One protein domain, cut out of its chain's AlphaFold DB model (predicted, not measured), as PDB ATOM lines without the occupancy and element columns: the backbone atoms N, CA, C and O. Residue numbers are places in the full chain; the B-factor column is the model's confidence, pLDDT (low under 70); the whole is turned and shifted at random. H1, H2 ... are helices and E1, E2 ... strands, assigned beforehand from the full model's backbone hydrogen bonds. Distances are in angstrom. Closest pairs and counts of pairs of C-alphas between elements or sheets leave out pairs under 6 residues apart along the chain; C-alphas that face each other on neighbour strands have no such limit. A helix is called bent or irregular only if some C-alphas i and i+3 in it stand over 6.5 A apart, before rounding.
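Overview. This is residues 30 to 75 of the 83 residues of a protein of mine drainage metagenome (UniProt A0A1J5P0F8). With little regular structure, this is a small two-stranded ribbon, E1 and E2, joined at one end through a loop with a short helix, H1; a long arm, residues 30 to 48, leads away from its other end, and residues 31 to 37 stick out free. The printed part has 46 residues, 15 in named elements, in the order E1, H1, E2; the sheet is antiparallel and the class mixed. It is extended, with a radius of gyration of the C-alphas of 14.9 A, and flat, spanning 39 by 28 by 14 A.

Arrangement. Look first at E1, residues 49 to 52, and E2, residues 69 to 72, antiparallel neighbours at 152 degrees; N 50 and O 71 are within hydrogen-bond range at 2.8 A. Tight links join E1 to H1, residues 58 to 64, and H1 to E2. H1 is irregular, with C-alphas 59 and 62 9.1 A apart; 0 of 3 O i to N i+4 pairs and 3 of 4 O i to N i+3 pairs are within range.

Along the chain. Find C-alpha 49 at (-47.643, 1.707, -40.085), where E1 begins its 9.7 A. H1 spans 5.4 A; E2 runs 10.6 A to C-alpha 72 at (-43.664, 1.749, -37.466).

Size, cuts and confidence. The C-alphas farthest apart, of Asn 33 and Glu 62, are 40.0 A apart. The printed part has no cut, and no printed residue is under 70 in pLDDT.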
ATOM      1  N   LEU A  30     -31.228  18.201 -49.435       96.25
ATOM      2  CA  LEU A  30     -31.040  16.797 -49.029       96.25
ATOM      3  C   LEU A  30     -30.419  15.928 -50.142       96.25
ATOM      4  O   LEU A  30     -30.290  14.719 -49.977       96.25
ATOM      5  N   GLN A  31     -30.073  16.534 -51.283       95.88
ATOM      6  CA  GLN A  31     -29.321  15.916 -52.381       95.88
ATOM      7  C   GLN A  31     -27.847  16.376 -52.401       95.88
ATOM      8  O   GLN A  31     -27.170  16.204 -53.412       95.88
ATOM      9  N   SER A  32     -27.357  17.028 -51.337       92.88
ATOM     10  CA  SER A  32     -25.941  17.405 -51.194       92.88
ATOM     11  C   SER A  32     -25.155  16.370 -50.378       92.88
ATOM     12  O   SER A  32     -25.703  15.375 -49.915       92.88
ATOM     13  N   ASN A  33     -23.856  16.618 -50.185       93.62
ATOM     14  CA  ASN A  33     -22.975  15.767 -49.377       93.62
ATOM     15  C   ASN A  33     -22.948  16.148 -47.882       93.62
ATOM     16  O   ASN A  33     -22.270  15.486 -47.102       93.62
ATOM     17  N   ASP A  34     -23.634  17.222 -47.474       93.19
ATOM     18  CA  ASP A  34     -23.610  17.709 -46.084       93.19
ATOM     19  C   ASP A  34     -24.643  16.989 -45.206       93.19
ATOM     20  O   ASP A  34     -24.378  16.655 -44.052       93.19
ATOM     21  N   ILE A  35     -25.840  16.777 -45.755       94.94
ATOM     22  CA  ILE A  35     -26.942  16.038 -45.144       94.94
ATOM     23  C   ILE A  35     -27.779  15.427 -46.266       94.94
ATOM     24  O   ILE A  35     -28.188  16.123 -47.193       94.94
ATOM     25  N   TRP A  36     -28.036  14.126 -46.190       96.12
ATOM     26  CA  TRP A  36     -28.760  13.401 -47.229       96.12
ATOM     27  C   TRP A  36     -29.687  12.348 -46.628       96.12
ATOM     28  O   TRP A  36     -29.646  12.056 -45.430       96.12
ATOM     29  N   LEU A  37     -30.551  11.799 -47.477       95.38
ATOM     30  CA  LEU A  37     -31.341  10.611 -47.180       95.38
ATOM     31  C   LEU A  37     -30.751   9.438 -47.958       95.38
ATOM     32  O   LEU A  37     -30.503   9.557 -49.156       95.38
ATOM     33  N   GLU A  38     -30.537   8.321 -47.277       95.56
ATOM     34  CA  GLU A  38     -30.060   7.079 -47.880       95.56
ATOM     35  C   GLU A  38     -31.177   6.036 -47.861       95.56
ATOM     36  O   GLU A  38     -31.885   5.885 -46.860       95.56
ATOM     37  N   ASP A  39     -31.348   5.333 -48.979       95.12
ATOM     38  CA  ASP A  39     -32.261   4.202 -49.060       95.12
ATOM     39  C   ASP A  39     -31.549   2.924 -48.598       95.12
ATOM     40  O   ASP A  39     -30.694   2.379 -49.292       95.12
ATOM     41  N   ASN A  40     -31.942   2.434 -47.422       95.50
ATOM     42  CA  ASN A  40     -31.436   1.187 -46.847       95.50
ATOM     43  C   ASN A  40     -32.252  -0.051 -47.275       95.50
ATOM     44  O   ASN A  40     -32.111  -1.112 -46.665       95.50
ATOM     45  N   GLY A  41     -33.150   0.072 -48.260       96.44
ATOM     46  CA  GLY A  41     -34.003  -1.022 -48.732       96.44
ATOM     47  C   GLY A  41     -35.057  -1.467 -47.713       96.44
ATOM     48  O   GLY A  41     -35.521  -2.607 -47.749       96.44
ATOM     49  N   LEU A  42     -35.417  -0.595 -46.766       94.38
ATOM     50  CA  LEU A  42     -36.407  -0.896 -45.734       94.38
ATOM     51  C   LEU A  42     -37.826  -0.715 -46.277       94.38
ATOM     52  O   LEU A  42     -38.210   0.376 -46.691       94.38
ATOM     53  N   THR A  43     -38.638  -1.766 -46.184       95.25
ATOM     54  CA  THR A  43     -40.048  -1.748 -46.596       95.25
ATOM     55  C   THR A  43     -40.948  -2.206 -45.456       95.25
ATOM     56  O   THR A  43     -40.663  -3.215 -44.808       95.25
ATOM     57  N   PHE A  44     -42.060  -1.505 -45.239       95.50
ATOM     58  CA  PHE A  44     -43.043  -1.838 -44.209       95.50
ATOM     59  C   PHE A  44     -44.422  -2.033 -44.848       95.50
ATOM     60  O   PHE A  44     -44.844  -1.158 -45.600       95.50
ATOM     61  N   PRO A  45     -45.133  -3.134 -44.543       96.88
ATOM     62  CA  PRO A  45     -46.546  -3.280 -44.881       96.88
ATOM     63  C   PRO A  45     -47.399  -2.181 -44.240       96.88
ATOM     64  O   PRO A  45     -47.086  -1.723 -43.134       96.88
ATOM     65  N   ASP A  46     -48.503  -1.811 -44.885       96.81
ATOM     66  CA  ASP A  46     -49.422  -0.778 -44.393       96.81
ATOM     67  C   ASP A  46     -49.950  -1.109 -42.991       96.81
ATOM     68  O   ASP A  46     -50.038  -0.230 -42.128       96.81
ATOM     69  N   GLU A  47     -50.210  -2.388 -42.695       97.00
ATOM     70  CA  GLU A  47     -50.653  -2.821 -41.370       97.00
ATOM     71  C   GLU A  47     -49.614  -2.576 -40.266       97.00
ATOM     72  O   GLU A  47     -49.985  -2.497 -39.089       97.00
ATOM     73  N   ASN A  48     -48.337  -2.400 -40.616       96.75
ATOM     74  CA  ASN A  48     -47.259  -2.101 -39.676       96.75
ATOM     75  C   ASN A  48     -47.043  -0.601 -39.474       96.75
ATOM     76  O   ASN A  48     -46.305  -0.218 -38.561       96.75
ATOM     77  N   ILE A  49     -47.701   0.258 -40.252       97.12
ATOM     78  CA  ILE A  49     -47.643   1.707 -40.085       97.12
ATOM     79  C   ILE A  49     -48.830   2.168 -39.234       97.12
ATOM     80  O   ILE A  49     -49.998   1.921 -39.524       97.12
ATOM     81  N   ALA A  50     -48.536   2.823 -38.114       96.38
ATOM     82  CA  ALA A  50     -49.533   3.558 -37.351       96.38
ATOM     83  C   ALA A  50     -49.784   4.914 -38.017       96.38
ATOM     84  O   ALA A  50     -48.836   5.568 -38.443       96.38
ATOM     85  N   SER A  51     -51.044   5.343 -38.043       97.06
ATOM     86  CA  SER A  51     -51.482   6.649 -38.532       97.06
ATOM     87  C   SER A  51     -52.339   7.299 -37.447       97.06
ATOM     88  O   SER A  51     -53.412   6.792 -37.117       97.06
ATOM     89  N   VAL A  52     -51.820   8.342 -36.797       95.81
ATOM     90  CA  VAL A  52     -52.410   8.914 -35.572       95.81
ATOM     91  C   VAL A  52     -52.342  10.445 -35.567       95.81
ATOM     92  O   VAL A  52     -51.592  11.027 -36.355       95.81
ATOM     93  N   PRO A  53     -53.070  11.129 -34.663       96.31
ATOM     94  CA  PRO A  53     -52.932  12.568 -34.470       96.31
ATOM     95  C   PRO A  53     -51.493  13.018 -34.177       96.31
ATOM     96  O   PRO A  53     -50.714  12.337 -33.492       96.31
ATOM     97  N   ARG A  54     -51.139  14.208 -34.674       95.19
ATOM     98  CA  ARG A  54     -49.836  14.851 -34.430       95.19
ATOM     99  C   ARG A  54     -49.705  15.300 -32.968       95.19
ATOM    100  O   ARG A  54     -50.680  15.634 -32.306       95.19
ATOM    101  N   ILE A  55     -48.473  15.351 -32.460       93.06
ATOM    102  CA  ILE A  55     -48.185  15.812 -31.093       93.06
ATOM    103  C   ILE A  55     -47.969  17.330 -31.093       93.06
ATOM    104  O   ILE A  55     -47.216  17.840 -31.916       93.06
ATOM    105  N   GLY A  56     -48.552  18.032 -30.115       92.88
ATOM    106  CA  GLY A  56     -48.256  19.449 -29.861       92.88
ATOM    107  C   GLY A  56     -48.939  20.429 -30.816       92.88
ATOM    108  O   GLY A  56     -48.512  21.575 -30.900       92.88
ATOM    109  N   VAL A  57     -49.989  19.992 -31.517       95.50
ATOM    110  CA  VAL A  57     -50.736  20.806 -32.492       95.50
ATOM    111  C   VAL A  57     -52.166  21.122 -32.051       95.50
ATOM    112  O   VAL A  57     -53.018  21.387 -32.886       95.50
ATOM    113  N   SER A  58     -52.463  21.105 -30.747       94.12
ATOM    114  CA  SER A  58     -53.820  21.370 -30.231       94.12
ATOM    115  C   SER A  58     -54.375  22.741 -30.632       94.12
ATOM    116  O   SER A  58     -55.584  22.925 -30.672       94.12
ATOM    117  N   TYR A  59     -53.499  23.694 -30.962       96.50
ATOM    118  CA  TYR A  59     -53.872  25.006 -31.496       96.50
ATOM    119  C   TYR A  59     -54.558  24.938 -32.869       96.50
ATOM    120  O   TYR A  59     -55.160  25.918 -33.287       96.50
ATOM    121  N   ALA A  60     -54.456  23.808 -33.577       96.06
ATOM    122  CA  ALA A  60     -55.051  23.599 -34.893       96.06
ATOM    123  C   ALA A  60     -56.511  23.106 -34.830       96.06
ATOM    124  O   ALA A  60     -57.049  22.715 -35.857       96.06
ATOM    125  N   ALA A  61     -57.143  23.101 -33.647       96.44
ATOM    126  CA  ALA A  61     -58.545  22.718 -33.453       96.44
ATOM    127  C   ALA A  61     -58.894  21.372 -34.124       96.44
ATOM    128  O   ALA A  61     -58.270  20.358 -33.801       96.44
ATOM    129  N   GLU A  62     -59.859  21.334 -35.042       97.19
ATOM    130  CA  GLU A  62     -60.307  20.116 -35.728       97.19
ATOM    131  C   GLU A  62     -59.157  19.426 -36.486       97.19
ATOM    132  O   GLU A  62     -59.038  18.198 -36.461       97.19
ATOM    133  N   ASP A  63     -58.227  20.204 -37.052       97.50
ATOM    134  CA  ASP A  63     -57.055  19.688 -37.772       97.50
ATOM    135  C   ASP A  63     -56.020  19.022 -36.848       97.50
ATOM    136  O   ASP A  63     -55.097  18.332 -37.313       97.50
ATOM    137  N   ALA A  64     -56.145  19.207 -35.530       96.69
ATOM    138  CA  ALA A  64     -55.339  18.484 -34.552       96.69
ATOM    139  C   ALA A  64     -55.711  16.993 -34.492       96.69
ATOM    140  O   ALA A  64     -54.870  16.187 -34.092       96.69
ATOM    141  N   LEU A  65     -56.931  16.624 -34.906       96.25
ATOM    142  CA  LEU A  65     -57.436  15.245 -34.899       96.25
ATOM    143  C   LEU A  65     -57.050  14.455 -36.157       96.25
ATOM    144  O   LEU A  65     -57.174  13.230 -36.173       96.25
ATOM    145  N   LEU A  66     -56.562  15.131 -37.201       97.69
ATOM    146  CA  LEU A  66     -56.177  14.485 -38.454       97.69
ATOM    147  C   LEU A  66     -54.980  13.536 -38.253       97.69
ATOM    148  O   LEU A  66     -54.016  13.895 -37.559       97.69
ATOM    149  N   PRO A  67     -54.986  12.347 -38.888       96.75
ATOM    150  CA  PRO A  67     -54.008  11.296 -38.637       96.75
ATOM    151  C   PRO A  67     -52.713  11.514 -39.441       96.75
ATOM    152  O   PRO A  67     -52.289  10.690 -40.241       96.75
ATOM    153  N   TYR A  68     -52.073  12.667 -39.247       96.62
ATOM    154  CA  TYR A  68     -50.880  13.088 -39.993       96.62
ATOM    155  C   TYR A  68     -49.572  12.841 -39.243       96.62
ATOM    156  O   TYR A  68     -48.607  13.600 -39.363       96.62
ATOM    157  N   ARG A  69     -49.533  11.784 -38.434       96.06
ATOM    158  CA  ARG A  69     -48.315  11.282 -37.805       96.06
ATOM    159  C   ARG A  69     -48.198   9.790 -38.064       96.06
ATOM    160  O   ARG A  69     -49.033   9.014 -37.605       96.06
ATOM    161  N   PHE A  70     -47.105   9.419 -38.721       95.94
ATOM    162  CA  PHE A  70     -46.828   8.051 -39.138       95.94
ATOM    163  C   PHE A  70     -45.619   7.484 -38.397       95.94
ATOM    164  O   PHE A  70     -44.636   8.196 -38.175       95.94
ATOM    165  N   TYR A  71     -45.688   6.217 -37.994       95.44
ATOM    166  CA  TYR A  71     -44.542   5.483 -37.448       95.44
ATOM    167  C   TYR A  71     -44.738   3.970 -37.547       95.44
ATOM    168  O   TYR A  71     -45.863   3.481 -37.594       95.44
ATOM    169  N   VAL A  72     -43.638   3.218 -37.512       95.31
ATOM    170  CA  VAL A  72     -43.664   1.749 -37.466       95.31
ATOM    171  C   VAL A  72     -44.153   1.279 -36.092       95.31
ATOM    172  O   VAL A  72     -43.580   1.648 -35.060       95.31
ATOM    173  N   LYS A  73     -45.211   0.466 -36.059       94.06
ATOM    174  CA  LYS A  73     -45.779  -0.114 -34.831       94.06
ATOM    175  C   LYS A  73     -44.724  -0.937 -34.084       94.06
ATOM    176  O   LYS A  73     -43.910  -1.624 -34.689       94.06
ATOM    177  N   GLY A  74     -44.717  -0.846 -32.754       90.31
ATOM    178  CA  GLY A  74     -43.765  -1.573 -31.901       90.31
ATOM    179  C   GLY A  74     -42.318  -1.059 -31.933       90.31
ATOM    180  O   GLY A  74     -41.495  -1.563 -31.172       90.31
ATOM    181  N   ASN A  75     -41.990  -0.050 -32.751       90.81
ATOM    182  CA  ASN A  75     -40.637   0.497 -32.811       90.81
ATOM    183  C   ASN A  75     -40.278   1.220 -31.487       90.81
ATOM    184  O   ASN A  75     -40.913   2.226 -31.148       90.81
TER     185      ASN A  75